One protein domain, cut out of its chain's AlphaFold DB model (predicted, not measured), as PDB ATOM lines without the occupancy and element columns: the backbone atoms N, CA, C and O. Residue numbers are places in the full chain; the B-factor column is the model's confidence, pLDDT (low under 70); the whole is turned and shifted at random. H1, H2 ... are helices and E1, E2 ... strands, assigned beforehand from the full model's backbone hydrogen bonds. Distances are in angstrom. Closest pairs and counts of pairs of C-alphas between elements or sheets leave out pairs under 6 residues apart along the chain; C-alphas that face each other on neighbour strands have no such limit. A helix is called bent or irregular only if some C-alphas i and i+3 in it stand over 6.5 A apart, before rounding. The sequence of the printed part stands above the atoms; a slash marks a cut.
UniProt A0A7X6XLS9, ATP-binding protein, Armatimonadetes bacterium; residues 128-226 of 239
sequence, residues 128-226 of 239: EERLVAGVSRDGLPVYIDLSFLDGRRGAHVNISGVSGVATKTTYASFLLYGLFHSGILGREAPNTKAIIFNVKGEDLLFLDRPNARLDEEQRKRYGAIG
ATOM      1  N   GLU A 128     175.939 174.498 201.443       88.81
ATOM      2  CA  GLU A 128     176.146 175.555 202.444       88.81
ATOM      3  C   GLU A 128     174.802 176.069 202.985       88.81
ATOM      4  O   GLU A 128     174.608 176.183 204.196       88.81
ATOM      5  N   GLU A 129     173.843 176.312 202.088       92.50
ATOM      6  CA  GLU A 129     172.522 176.850 202.410       92.50
ATOM      7  C   GLU A 129     171.428 175.989 201.776       92.50
ATOM      8  O   GLU A 129     171.194 176.013 200.569       92.50
ATOM      9  N   ARG A 130     170.750 175.204 202.616       94.69
ATOM     10  CA  ARG A 130     169.760 174.205 202.197       94.69
ATOM     11  C   ARG A 130     168.360 174.814 202.113       94.69
ATOM     12  O   ARG A 130     167.655 174.887 203.119       94.69
ATOM     13  N   LEU A 131     167.921 175.190 200.912       94.88
ATOM     14  CA  LEU A 131     166.520 175.528 200.666       94.88
ATOM     15  C   LEU A 131     165.716 174.240 200.470       94.88
ATOM     16  O   LEU A 131     166.071 173.396 199.649       94.88
ATOM     17  N   VAL A 132     164.609 174.081 201.194       95.38
ATOM     18  CA  VAL A 132     163.713 172.935 200.989       95.38
ATOM     19  C   VAL A 132     163.086 173.008 199.598       95.38
ATOM     20  O   VAL A 132     162.393 173.965 199.260       95.38
ATOM     21  N   ALA A 133     163.279 171.947 198.823       94.06
ATOM     22  CA  ALA A 133     162.698 171.758 197.501       94.06
ATOM     23  C   ALA A 133     161.443 170.879 197.527       94.06
ATOM     24  O   ALA A 133     160.673 170.869 196.578       94.06
ATOM     25  N   GLY A 134     161.202 170.149 198.613       93.06
ATOM     26  CA  GLY A 134     160.012 169.327 198.775       93.06
ATOM     27  C   GLY A 134     160.272 168.140 199.684       93.06
ATOM     28  O   GLY A 134     161.171 168.164 200.525       93.06
ATOM     29  N   VAL A 135     159.468 167.099 199.497       91.44
ATOM     30  CA  VAL A 135     159.505 165.864 200.282       91.44
ATOM     31  C   VAL A 135     159.584 164.681 199.318       91.44
ATOM     32  O   VAL A 135     158.825 164.637 198.348       91.44
ATOM     33  N   SER A 136     160.499 163.739 199.552       89.19
ATOM     34  CA  SER A 136     160.585 162.485 198.791       89.19
ATOM     35  C   SER A 136     159.486 161.499 199.203       89.19
ATOM     36  O   SER A 136     158.770 161.711 200.180       89.19
ATOM     37  N   ARG A 137     159.319 160.391 198.466       87.31
ATOM     38  CA  ARG A 137     158.240 159.408 198.725       87.31
ATOM     39  C   ARG A 137     158.283 158.769 200.111       87.31
ATOM     40  O   ARG A 137     157.259 158.314 200.605       87.31
ATOM     41  N   ASP A 138     159.457 158.735 200.724       85.19
ATOM     42  CA  ASP A 138     159.688 158.264 202.090       85.19
ATOM     43  C   ASP A 138     159.353 159.310 203.171       85.19
ATOM     44  O   ASP A 138     159.578 159.056 204.350       85.19
ATOM     45  N   GLY A 139     158.823 160.476 202.793       87.50
ATOM     46  CA  GLY A 139     158.446 161.532 203.729       87.50
ATOM     47  C   GLY A 139     159.611 162.409 204.192       87.50
ATOM     48  O   GLY A 139     159.401 163.284 205.032       87.50
ATOM     49  N   LEU A 140     160.822 162.218 203.656       89.56
ATOM     50  CA  LEU A 140     161.998 162.996 204.044       89.56
ATOM     51  C   LEU A 140     162.170 164.258 203.188       89.56
ATOM     52  O   LEU A 140     161.869 164.240 201.993       89.56
ATOM     53  N   PRO A 141     162.704 165.353 203.750       92.25
ATOM     54  CA  PRO A 141     162.971 166.556 202.980       92.25
ATOM     55  C   PRO A 141     164.021 166.313 201.886       92.25
ATOM     56  O   PRO A 141     164.949 165.496 202.010       92.25
ATOM     57  N   VAL A 142     163.849 167.056 200.798       93.62
ATOM     58  CA  VAL A 142     164.790 167.192 199.687       93.62
ATOM     59  C   VAL A 142     165.176 168.661 199.603       93.62
ATOM     60  O   VAL A 142     164.318 169.533 199.752       93.62
ATOM     61  N   TYR A 143     166.457 168.930 199.373       94.88
ATOM     62  CA  TYR A 143     167.014 170.278 199.391       94.88
ATOM     63  C   TYR A 143     167.625 170.652 198.043       94.88
ATOM     64  O   TYR A 143     168.087 169.791 197.296       94.88
ATOM     65  N   ILE A 144     167.639 171.950 197.766       93.38
ATOM     66  CA  ILE A 144     168.443 172.589 196.728       93.38
ATOM     67  C   ILE A 144     169.373 173.576 197.436       93.38
ATOM     68  O   ILE A 144     168.981 174.218 198.411       93.38
ATOM     69  N   ASP A 145     170.601 173.696 196.945       93.12
ATOM     70  CA  ASP A 145     171.538 174.704 197.432       93.12
ATOM     71  C   ASP A 145     171.115 176.096 196.931       93.12
ATOM     72  O   ASP A 145     171.012 176.331 195.721       93.12
ATOM     73  N   LEU A 146     170.856 177.016 197.867       92.62
ATOM     74  CA  LEU A 146     170.378 178.370 197.582       92.62
ATOM     75  C   LEU A 146     171.309 179.139 196.638       92.62
ATOM     76  O   LEU A 146     170.826 179.923 195.822       92.62
ATOM     77  N   SER A 147     172.618 178.882 196.689       90.62
ATOM     78  CA  SER A 147     173.596 179.585 195.855       90.62
ATOM     79  C   SER A 147     173.388 179.354 194.351       90.62
ATOM     80  O   SER A 147     173.828 180.160 193.530       90.62
ATOM     81  N   PHE A 148     172.685 178.283 193.959       90.00
ATOM     82  CA  PHE A 148     172.299 178.020 192.565       90.00
ATOM     83  C   PHE A 148     170.968 178.673 192.158       90.00
ATOM     84  O   PHE A 148     170.585 178.603 190.987       90.00
ATOM     85  N   LEU A 149     170.267 179.300 193.106       89.00
ATOM     86  CA  LEU A 149     168.975 179.955 192.908       89.00
ATOM     87  C   LEU A 149     169.054 181.480 193.009       89.00
ATOM     88  O   LEU A 149     168.309 182.165 192.312       89.00
ATOM     89  N   ASP A 150     169.923 182.009 193.869       87.62
ATOM     90  CA  ASP A 150     169.968 183.434 194.223       87.62
ATOM     91  C   ASP A 150     170.950 184.283 193.397       87.62
ATOM     92  O   ASP A 150     171.040 185.494 193.588       87.62
ATOM     93  N   GLY A 151     171.663 183.672 192.453       85.19
ATOM     94  CA  GLY A 151     172.595 184.349 191.554       85.19
ATOM     95  C   GLY A 151     174.066 184.258 191.935       85.19
ATOM     96  O   GLY A 151     174.897 184.692 191.137       85.19
ATOM     97  N   ARG A 152     174.430 183.663 193.079       87.50
ATOM     98  CA  ARG A 152     175.848 183.521 193.466       87.50
ATOM     99  C   ARG A 152     176.609 182.506 192.611       87.50
ATOM    100  O   ARG A 152     177.753 182.758 192.239       87.50
ATOM    101  N   ARG A 153     175.989 181.366 192.294       87.12
ATOM    102  CA  ARG A 153     176.523 180.298 191.418       87.12
ATOM    103  C   ARG A 153     175.606 179.994 190.230       87.12
ATOM    104  O   ARG A 153     176.068 179.497 189.207       87.12
ATOM    105  N   GLY A 154     174.321 180.310 190.354       85.19
ATOM    106  CA  GLY A 154     173.304 180.184 189.313       85.19
ATOM    107  C   GLY A 154     172.051 180.974 189.688       85.19
ATOM    108  O   GLY A 154     171.922 181.400 190.830       85.19
ATOM    109  N   ALA A 155     171.148 181.201 188.733       84.50
ATOM    110  CA  ALA A 155     169.947 182.026 188.941       84.50
ATOM    111  C   ALA A 155     168.719 181.522 188.167       84.50
ATOM    112  O   ALA A 155     167.808 182.291 187.850       84.50
ATOM    113  N   HIS A 156     168.715 180.251 187.762       87.00
ATOM    114  CA  HIS A 156     167.703 179.739 186.842       87.00
ATOM    115  C   HIS A 156     167.172 178.388 187.298       87.00
ATOM    116  O   HIS A 156     167.930 177.452 187.537       87.00
ATOM    117  N   VAL A 157     165.846 178.279 187.339       90.62
ATOM    118  CA  VAL A 157     165.127 177.023 187.553       90.62
ATOM    119  C   VAL A 157     164.204 176.807 186.371       90.62
ATOM    120  O   VAL A 157     163.436 177.696 186.005       90.62
ATOM    121  N   ASN A 158     164.256 175.612 185.789       91.44
ATOM    122  CA  ASN A 158     163.279 175.177 184.803       91.44
ATOM    123  C   ASN A 158     162.334 174.158 185.444       91.44
ATOM    124  O   ASN A 158     162.778 173.129 185.949       91.44
ATOM    125  N   ILE A 159     161.034 174.452 185.422       91.31
ATOM    126  CA  ILE A 159     159.993 173.585 185.976       91.31
ATOM    127  C   ILE A 159     159.186 173.016 184.812       91.31
ATOM    128  O   ILE A 159     158.373 173.703 184.189       91.31
ATOM    129  N   SER A 160     159.391 171.733 184.533       88.00
ATOM    130  CA  SER A 160     158.652 170.983 183.519       88.00
ATOM    131  C   SER A 160     157.631 170.040 184.167       88.00
ATOM    132  O   SER A 160     157.652 169.782 185.369       88.00
ATOM    133  N   GLY A 161     156.661 169.564 183.384       82.81
ATOM    134  CA  GLY A 161     155.636 168.636 183.866       82.81
ATOM    135  C   GLY A 161     154.432 168.558 182.936       82.81
ATOM    136  O   GLY A 161     154.231 169.440 182.094       82.81
ATOM    137  N   VAL A 162     153.607 167.524 183.111       79.94
ATOM    138  CA  VAL A 162     152.407 167.286 182.295       79.94
ATOM    139  C   VAL A 162     151.444 168.479 182.391       79.94
ATOM    140  O   VAL A 162     151.231 169.068 183.455       79.94
ATOM    141  N   SER A 163     150.901 168.905 181.252       72.38
ATOM    142  CA  SER A 163     149.932 170.003 181.187       72.38
ATOM    143  C   SER A 163     148.582 169.592 181.783       72.38
ATOM    144  O   SER A 163     148.148 168.462 181.608       72.38
ATOM    145  N   GLY A 164     147.906 170.518 182.472       65.81
ATOM    146  CA  GLY A 164     146.543 170.312 182.989       65.81
ATOM    147  C   GLY A 164     146.427 169.908 184.463       65.81
ATOM    148  O   GLY A 164     145.331 169.972 185.000       65.81
ATOM    149  N   VAL A 165     147.531 169.579 185.144       70.88
ATOM    150  CA  VAL A 165     147.516 169.156 186.568       70.88
ATOM    151  C   VAL A 165     147.900 170.301 187.530       70.88
ATOM    152  O   VAL A 165     148.088 170.082 188.717       70.88
ATOM    153  N   ALA A 166     148.064 171.535 187.029       67.06
ATOM    154  CA  ALA A 166     148.520 172.732 187.772       67.06
ATOM    155  C   ALA A 166     149.854 172.594 188.553       67.06
ATOM    156  O   ALA A 166     150.307 173.545 189.184       67.06
ATOM    157  N   THR A 167     150.551 171.460 188.434       80.19
ATOM    158  CA  THR A 167     151.750 171.116 189.214       80.19
ATOM    159  C   THR A 167     152.893 172.113 189.061       80.19
ATOM    160  O   THR A 167     153.574 172.405 190.035       80.19
ATOM    161  N   LYS A 168     153.077 172.688 187.866       88.69
ATOM    162  CA  LYS A 168     154.145 173.664 187.594       88.69
ATOM    163  C   LYS A 168     153.970 174.952 188.402       88.69
ATOM    164  O   LYS A 168     154.881 175.362 189.113       88.69
ATOM    165  N   THR A 169     152.787 175.562 188.320       88.69
ATOM    166  CA  THR A 169     152.474 176.821 189.010       88.69
ATOM    167  C   THR A 169     152.457 176.631 190.524       88.69
ATOM    168  O   THR A 169     153.018 177.451 191.252       88.69
ATOM    169  N   THR A 170     151.879 175.524 191.004       88.88
ATOM    170  CA  THR A 170     151.884 175.183 192.432       88.88
ATOM    171  C   THR A 170     153.305 174.985 192.953       88.88
ATOM    172  O   THR A 170     153.641 175.533 193.997       88.88
ATOM    173  N   TYR A 171     154.160 174.267 192.218       92.06
ATOM    174  CA  TYR A 171     155.542 174.030 192.635       92.06
ATOM    175  C   TYR A 171     156.398 175.303 192.603       92.06
ATOM    176  O   TYR A 171     157.129 175.567 193.552       92.06
ATOM    177  N   ALA A 172     156.254 176.142 191.572       91.94
ATOM    178  CA  ALA A 172     156.913 177.449 191.522       91.94
ATOM    179  C   ALA A 172     156.517 178.325 192.722       91.94
ATOM    180  O   ALA A 172     157.375 178.915 193.378       91.94
ATOM    181  N   SER A 173     155.220 178.355 193.045       92.00
ATOM    182  CA  SER A 173     154.701 179.082 194.207       92.00
ATOM    183  C   SER A 173     155.245 178.503 195.512       92.00
ATOM    184  O   SER A 173     155.633 179.261 196.389       92.00
ATOM    185  N   PHE A 174     155.337 177.176 195.635       93.50
ATOM    186  CA  PHE A 174     155.932 176.514 196.795       93.50
ATOM    187  C   PHE A 174     157.416 176.867 196.976       93.50
ATOM    188  O   PHE A 174     157.817 177.201 198.087       93.50
ATOM    189  N   LEU A 175     158.221 176.855 195.907       93.94
ATOM    190  CA  LEU A 175     159.637 177.230 195.986       93.94
ATOM    191  C   LEU A 175     159.816 178.690 196.415       93.94
ATOM    192  O   LEU A 175     160.613 178.975 197.307       93.94
ATOM    193  N   LEU A 176     159.037 179.611 195.833       93.12
ATOM    194  CA  LEU A 176     159.027 181.013 196.258       93.12
ATOM    195  C   LEU A 176     158.583 181.147 197.717       93.12
ATOM    196  O   LEU A 176     159.187 181.894 198.482       93.12
ATOM    197  N   TYR A 177     157.555 180.402 198.121       94.00
ATOM    198  CA  TYR A 177     157.084 180.394 199.499       94.00
ATOM    199  C   TYR A 177     158.192 179.954 200.457       94.00
ATOM    200  O   TYR A 177     158.469 180.659 201.424       94.00
ATOM    201  N   GLY A 178     158.871 178.845 200.148       93.56
ATOM    202  CA  GLY A 178     160.013 178.346 200.909       93.56
ATOM    203  C   GLY A 178     161.141 179.371 201.000       93.56
ATOM    204  O   GLY A 178     161.671 179.592 202.086       93.56
ATOM    205  N   LEU A 179     161.462 180.059 199.902       92.62
ATOM    206  CA  LEU A 179     162.494 181.098 199.877       92.62
ATOM    207  C   LEU A 179     162.181 182.244 200.854       92.62
ATOM    208  O   LEU A 179     163.038 182.627 201.647       92.62
ATOM    209  N   PHE A 180     160.946 182.753 200.846       92.25
ATOM    210  CA  PHE A 180     160.549 183.883 201.695       92.25
ATOM    211  C   PHE A 180     160.214 183.505 203.146       92.25
ATOM    212  O   PHE A 180     160.343 184.354 204.024       92.25
ATOM    213  N   HIS A 181     159.794 182.264 203.420       92.44
ATOM    214  CA  HIS A 181     159.273 181.862 204.738       92.44
ATOM    215  C   HIS A 181     160.187 180.909 205.521       92.44
ATOM    216  O   HIS A 181     159.923 180.657 206.693       92.44
ATOM    217  N   SER A 182     161.269 180.396 204.925       92.25
ATOM    218  CA  SER A 182     162.259 179.569 205.646       92.25
ATOM    219  C   SER A 182     163.252 180.380 206.483       92.25
ATOM    220  O   SER A 182     163.975 179.814 207.297       92.25
ATOM    221  N   GLY A 183     163.331 181.698 206.266       91.00
ATOM    222  CA  GLY A 183     164.342 182.563 206.881       91.00
ATOM    223  C   GLY A 183     165.738 182.451 206.254       91.00
ATOM    224  O   GLY A 183     166.645 183.161 206.685       91.00
ATOM    225  N   ILE A 184     165.910 181.617 205.220       92.69
ATOM    226  CA  ILE A 184     167.213 181.346 204.595       92.69
ATOM    227  C   ILE A 184     167.864 182.592 203.975       92.69
ATOM    228  O   ILE A 184     169.080 182.707 203.964       92.69
ATOM    229  N   LEU A 185     167.060 183.563 203.530       91.00
ATOM    230  CA  LEU A 185     167.538 184.825 202.955       91.00
ATOM    231  C   LEU A 185     168.275 185.724 203.967       91.00
ATOM    232  O   LEU A 185     168.960 186.669 203.573       91.00
ATOM    233  N   GLY A 186     168.109 185.493 205.275       90.50
ATOM    234  CA  GLY A 186     168.787 186.250 206.326       90.50
ATOM    235  C   GLY A 186     168.682 187.771 206.149       90.50
ATOM    236  O   GLY A 186     167.596 188.347 206.166       90.50
ATOM    237  N   ARG A 187     169.834 188.434 205.981       88.88
ATOM    238  CA  ARG A 187     169.930 189.899 205.820       88.88
ATOM    239  C   ARG A 187     169.410 190.413 204.479       88.88
ATOM    240  O   ARG A 187     169.115 191.600 204.374       88.88
ATOM    241  N   GLU A 188     169.310 189.555 203.472       87.94
ATOM    242  CA  GLU A 188     168.860 189.946 202.136       87.94
ATOM    243  C   GLU A 188     167.334 189.984 202.025       87.94
ATOM    244  O   GLU A 188     166.808 190.684 201.162       87.94
ATOM    245  N   ALA A 189     166.620 189.333 202.951       88.94
ATOM    246  CA  ALA A 189     165.165 189.184 202.915       88.94
ATOM    247  C   ALA A 189     164.377 190.487 202.641       88.94
ATOM    248  O   ALA A 189     163.463 190.446 201.815       88.94
ATOM    249  N   PRO A 190     164.702 191.658 203.238       88.25
ATOM    250  CA  PRO A 190     163.978 192.904 202.953       88.25
ATOM    251  C   PRO A 190     164.135 193.392 201.502       88.25
ATOM    252  O   PRO A 190     163.226 194.025 200.951       88.25
ATOM    253  N   ASN A 191     165.280 193.086 200.889       88.44
ATOM    254  CA  ASN A 191     165.655 193.509 199.541       88.44
ATOM    255  C   ASN A 191     165.292 192.471 198.471       88.44
ATOM    256  O   ASN A 191     165.230 192.810 197.291       88.44
ATOM    257  N   THR A 192     165.007 191.226 198.856       89.38
ATOM    258  CA  THR A 192     164.552 190.188 197.931       89.38
ATOM    259  C   THR A 192     163.101 190.442 197.517       89.38
ATOM    260  O   THR A 192     162.216 190.615 198.356       89.38
ATOM    261  N   LYS A 193     162.839 190.449 196.206       90.88
ATOM    262  CA  LYS A 193     161.500 190.599 195.618       90.88
ATOM    263  C   LYS A 193     161.282 189.516 194.566       90.88
ATOM    264  O   LYS A 193     162.212 189.159 193.851       90.88
ATOM    265  N   ALA A 194     160.051 189.026 194.452       90.25
ATOM    266  CA  ALA A 194     159.648 188.113 193.389       90.25
ATOM    267  C   ALA A 194     158.602 188.783 192.497       90.25
ATOM    268  O   ALA A 194     157.653 189.392 192.987       90.25
ATOM    269  N   ILE A 195     158.782 188.652 191.183       91.19
ATOM    270  CA  ILE A 195     157.836 189.124 190.171       91.19
ATOM    271  C   ILE A 195     157.322 187.894 189.437       91.19
ATOM    272  O   ILE A 195     158.109 187.137 188.870       91.19
ATOM    273  N   ILE A 196     156.005 187.691 189.450       90.12
ATOM    274  CA  ILE A 196     155.369 186.563 188.770       90.12
ATOM    275  C   ILE A 196     154.522 187.091 187.616       90.12
ATOM    276  O   ILE A 196     153.576 187.850 187.817       90.12
ATOM    277  N   PHE A 197     154.838 186.655 186.400       90.88
ATOM    278  CA  PHE A 197     154.033 186.942 185.218       90.88
ATOM    279  C   PHE A 197     152.916 185.903 185.097       90.88
ATOM    280  O   PHE A 197     153.105 184.825 184.529       90.88
ATOM    281  N   ASN A 198     151.746 186.210 185.660       88.44
ATOM    282  CA  ASN A 198     150.580 185.340 185.553       88.44
ATOM    283  C   ASN A 198     149.900 185.504 184.184       88.44
ATOM    284  O   ASN A 198     149.247 186.511 183.922       88.44
ATOM    285  N   VAL A 199     150.050 184.505 183.314       86.50
ATOM    286  CA  VAL A 199     149.516 184.533 181.940       86.50
ATOM    287  C   VAL A 199     148.212 183.749 181.768       86.50
ATOM    288  O   VAL A 199     147.620 183.784 180.691       86.50
ATOM    289  N   LYS A 200     147.762 183.004 182.787       81.56
ATOM    290  CA  LYS A 200     146.572 182.151 182.684       81.56
ATOM    291  C   LYS A 200     145.861 181.998 184.025       81.56
ATOM    292  O   LYS A 200     146.440 181.479 184.971       81.56
ATOM    293  N   GLY A 201     144.565 182.301 184.028       80.31
ATOM    294  CA  GLY A 201     143.698 182.093 185.187       80.31
ATOM    295  C   GLY A 201     143.977 183.068 186.329       80.31
ATOM    296  O   GLY A 201     144.777 183.994 186.207       80.31
ATOM    297  N   GLU A 202     143.291 182.850 187.445       81.56
ATOM    298  CA  GLU A 202     143.291 183.750 188.604       81.56
ATOM    299  C   GLU A 202     144.028 183.155 189.815       81.56
ATOM    300  O   GLU A 202     144.116 183.798 190.855       81.56
ATOM    301  N   ASP A 203     144.594 181.947 189.690       76.94
ATOM    302  CA  ASP A 203     145.132 181.165 190.817       76.94
ATOM    303  C   ASP A 203     146.204 181.917 191.627       76.94
ATOM    304  O   ASP A 203     146.306 181.751 192.840       76.94
ATOM    305  N   LEU A 204     146.988 182.773 190.967       85.88
ATOM    306  CA  LEU A 204     148.054 183.558 191.596       85.88
ATOM    307  C   LEU A 204     147.583 184.906 192.174       85.88
ATOM    308  O   LEU A 204     148.387 185.617 192.770       85.88
ATOM    309  N   LEU A 205     146.305 185.273 192.020       86.69
ATOM    310  CA  LEU A 205     145.753 186.548 192.504       86.69
ATOM    311  C   LEU A 205     145.358 186.531 193.989       86.69
ATOM    312  O   LEU A 205     144.935 187.557 194.513       86.69
ATOM    313  N   PHE A 206     145.467 185.380 194.655       88.75
ATOM    314  CA  PHE A 206     145.022 185.187 196.040       88.75
ATOM    315  C   PHE A 206     146.122 184.621 196.949       88.75
ATOM    316  O   PHE A 206     145.824 184.029 197.986       88.75
ATOM    317  N   LEU A 207     147.392 184.766 196.558       90.00
ATOM    318  CA  LEU A 207     148.548 184.265 197.316       90.00
ATOM    319  C   LEU A 207     148.682 184.904 198.709       90.00
ATOM    320  O   LEU A 207     149.257 184.303 199.612       90.00
ATOM    321  N   ASP A 208     148.134 186.101 198.884       91.25
ATOM    322  CA  ASP A 208     148.053 186.880 200.121       91.25
ATOM    323  C   ASP A 208     146.894 186.452 201.041       91.25
ATOM    324  O   ASP A 208     146.769 186.951 202.163       91.25
ATOM    325  N   ARG A 209     146.037 185.516 200.607       91.19
ATOM    326  CA  ARG A 209     144.844 185.107 201.360       91.19
ATOM    327  C   ARG A 209     145.004 183.742 202.032       91.19
ATOM    328  O   ARG A 209     145.608 182.833 201.461       91.19
ATOM    329  N   PRO A 210     144.412 183.539 203.227       91.06
ATOM    330  CA  PRO A 210     144.367 182.223 203.853       91.06
ATOM    331  C   PRO A 210     143.678 181.182 202.962       91.06
ATOM    332  O   PRO A 210     142.598 181.420 202.418       91.06
ATOM    333  N   ASN A 211     144.266 179.989 202.867       90.19
ATOM    334  CA  ASN A 211     143.664 178.872 202.147       90.19
ATOM    335  C   ASN A 211     142.620 178.161 203.026       90.19
ATOM    336  O   ASN A 211     142.968 177.425 203.948       90.19
ATOM    337  N   ALA A 212     141.335 178.335 202.705       89.75
ATOM    338  CA  ALA A 212     140.222 177.707 203.426       89.75
ATOM    339  C   ALA A 212     140.208 176.166 203.350       89.75
ATOM    340  O   ALA A 212     139.528 175.520 204.142       89.75
ATOM    341  N   ARG A 213     140.943 175.570 202.401       91.06
ATOM    342  CA  ARG A 213     141.064 174.114 202.226       91.06
ATOM    343  C   ARG A 213     142.313 173.530 202.891       91.06
ATOM    344  O   ARG A 213     142.601 172.361 202.667       91.06
ATOM    345  N   LEU A 214     143.052 174.330 203.664       91.38
ATOM    346  CA  LEU A 214     144.230 173.864 204.387       91.38
ATOM    347  C   LEU A 214     143.814 172.989 205.577       91.38
ATOM    348  O   LEU A 214     143.317 173.496 206.592       91.38
ATOM    349  N   ASP A 215     144.029 171.685 205.456       94.38
ATOM    350  CA  ASP A 215     143.739 170.713 206.508       94.38
ATOM    351  C   ASP A 215     144.930 170.494 207.460       94.38
ATOM    352  O   ASP A 215     146.035 171.010 207.276       94.38
ATOM    353  N   GLU A 216     144.692 169.743 208.535       93.88
ATOM    354  CA  GLU A 216     145.697 169.495 209.570       93.88
ATOM    355  C   GLU A 216     146.836 168.576 209.105       93.88
ATOM    356  O   GLU A 216     147.967 168.692 209.576       93.88
ATOM    357  N   GLU A 217     146.568 167.676 208.160       92.75
ATOM    358  CA  GLU A 217     147.599 166.812 207.591       92.75
ATOM    359  C   GLU A 217     148.582 167.639 206.756       92.75
ATOM    360  O   GLU A 217     149.799 167.521 206.907       92.75
ATOM    361  N   GLN A 218     148.061 168.548 205.933       91.94
ATOM    362  CA  GLN A 218     148.842 169.508 205.169       91.94
ATOM    363  C   GLN A 218     149.657 170.408 206.096       91.94
ATOM    364  O   GLN A 218     150.852 170.582 205.855       91.94
ATOM    365  N   ARG A 219     149.078 170.914 207.196       93.31
ATOM    366  CA  ARG A 219     149.844 171.705 208.179       93.31
ATOM    367  C   ARG A 219     151.032 170.938 208.744       93.31
ATOM    368  O   ARG A 219     152.138 171.475 208.788       93.31
ATOM    369  N   LYS A 220     150.830 169.671 209.108       92.00
ATOM    370  CA  LYS A 220     151.912 168.798 209.586       92.00
ATOM    371  C   LYS A 220     152.990 168.581 208.529       92.00
ATOM    372  O   LYS A 220     154.166 168.603 208.877       92.00
ATOM    373  N   ARG A 221     152.621 168.429 207.251       91.81
ATOM    374  CA  ARG A 221     153.590 168.291 206.148       91.81
ATOM    375  C   ARG A 221     154.478 169.527 206.000       91.81
ATOM    376  O   ARG A 221     155.683 169.369 205.848       91.81
ATOM    377  N   TYR A 222     153.912 170.733 206.092       92.69
ATOM    378  CA  TYR A 222     154.699 171.974 206.110       92.69
ATOM    379  C   TYR A 222     155.612 172.043 207.345       92.69
ATOM    380  O   TYR A 222     156.807 172.310 207.215       92.69
ATOM    381  N   GLY A 223     155.087 171.711 208.529       92.25
ATOM    382  CA  GLY A 223     155.874 171.688 209.764       92.25
ATOM    383  C   GLY A 223     157.053 170.709 209.721       92.25
ATOM    384  O   GLY A 223     158.141 171.044 210.182       92.25
ATOM    385  N   ALA A 224     156.876 169.535 209.103       91.06
ATOM    386  CA  ALA A 224     157.924 168.522 208.950       91.06
ATOM    387  C   ALA A 224     159.126 169.004 208.119       91.06
ATOM    388  O   ALA A 224     160.233 168.497 208.285       91.06
ATOM    389  N   ILE A 225     158.919 170.002 207.256       93.19
ATOM    390  CA  ILE A 225     159.971 170.639 206.458       93.19
ATOM    391  C   ILE A 225     160.360 172.031 206.976       93.19
ATOM    392  O   ILE A 225     161.013 172.793 206.271       93.19
ATOM    393  N   GLY A 226     159.962 172.376 208.203       92.38
ATOM    394  CA  GLY A 226     160.333 173.641 208.838       92.38
ATOM    395  C   GLY A 226     159.635 174.873 208.260       92.38
ATOM    396  O   GLY A 226     160.106 175.987 208.471       92.38
TER     397      GLY A 226
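AT A GLANCE: This is residues 128 to 226 of the 239 residues of the protein "ATP-binding protein" of Armatimonadetes bacterium (UniProt A0A7X6XLS9). Little of this domain is regular structure: helix H1 runs through the middle, E1 of the hairpin E1 and E2 packs on it, and long unnamed stretches lie farther out. Residues 208 to 220, of which 216 to 220 belong to H3, stick out. The printed part has 99 residues, under half in named elements, with the order E1 E2 H1 H2 H3, antiparallel strands and mixed class. It is compact, radius of gyration of the C-alphas 14.3 A, spanning 35 by 33 by 28 A.

IN THESE COORDINATES: Find C-alpha 130 at (169.760, 174.205, 202.197); E1 runs from there to 135, 13.4 A. E2, residues 141 to 145, spans 13.1 A; H1, 167 to 181, 20.3 A; H2, 203 to 206, only just irregular, 6.6 A. H3, 216 to 224, runs 12.3 A to (157.924, 168.522, 208.950).

HOW THE PARTS SIT: In the E1 and E2 hairpin, at 144 degrees, N 131 and O 144 are within hydrogen-bond range, 2.9 A. The closest C-alphas of E1 and H1, Ala 133 and Leu 175, are 6.5 A apart. H3 is near E1, and H2 near H1, each with 5 pairs of C-alphas within 10 A. Every O i to N i+4 pair in H1 and H3 is within range; H2 is too short for one.

THE WHOLE: The C-alphas farthest apart, Arg 153 and Ala 212, are 38.3 A apart. The printed part has no cut. Links E2 to H1 and H1 to H2 are long. Residues 164 and 166 have pLDDT under 70.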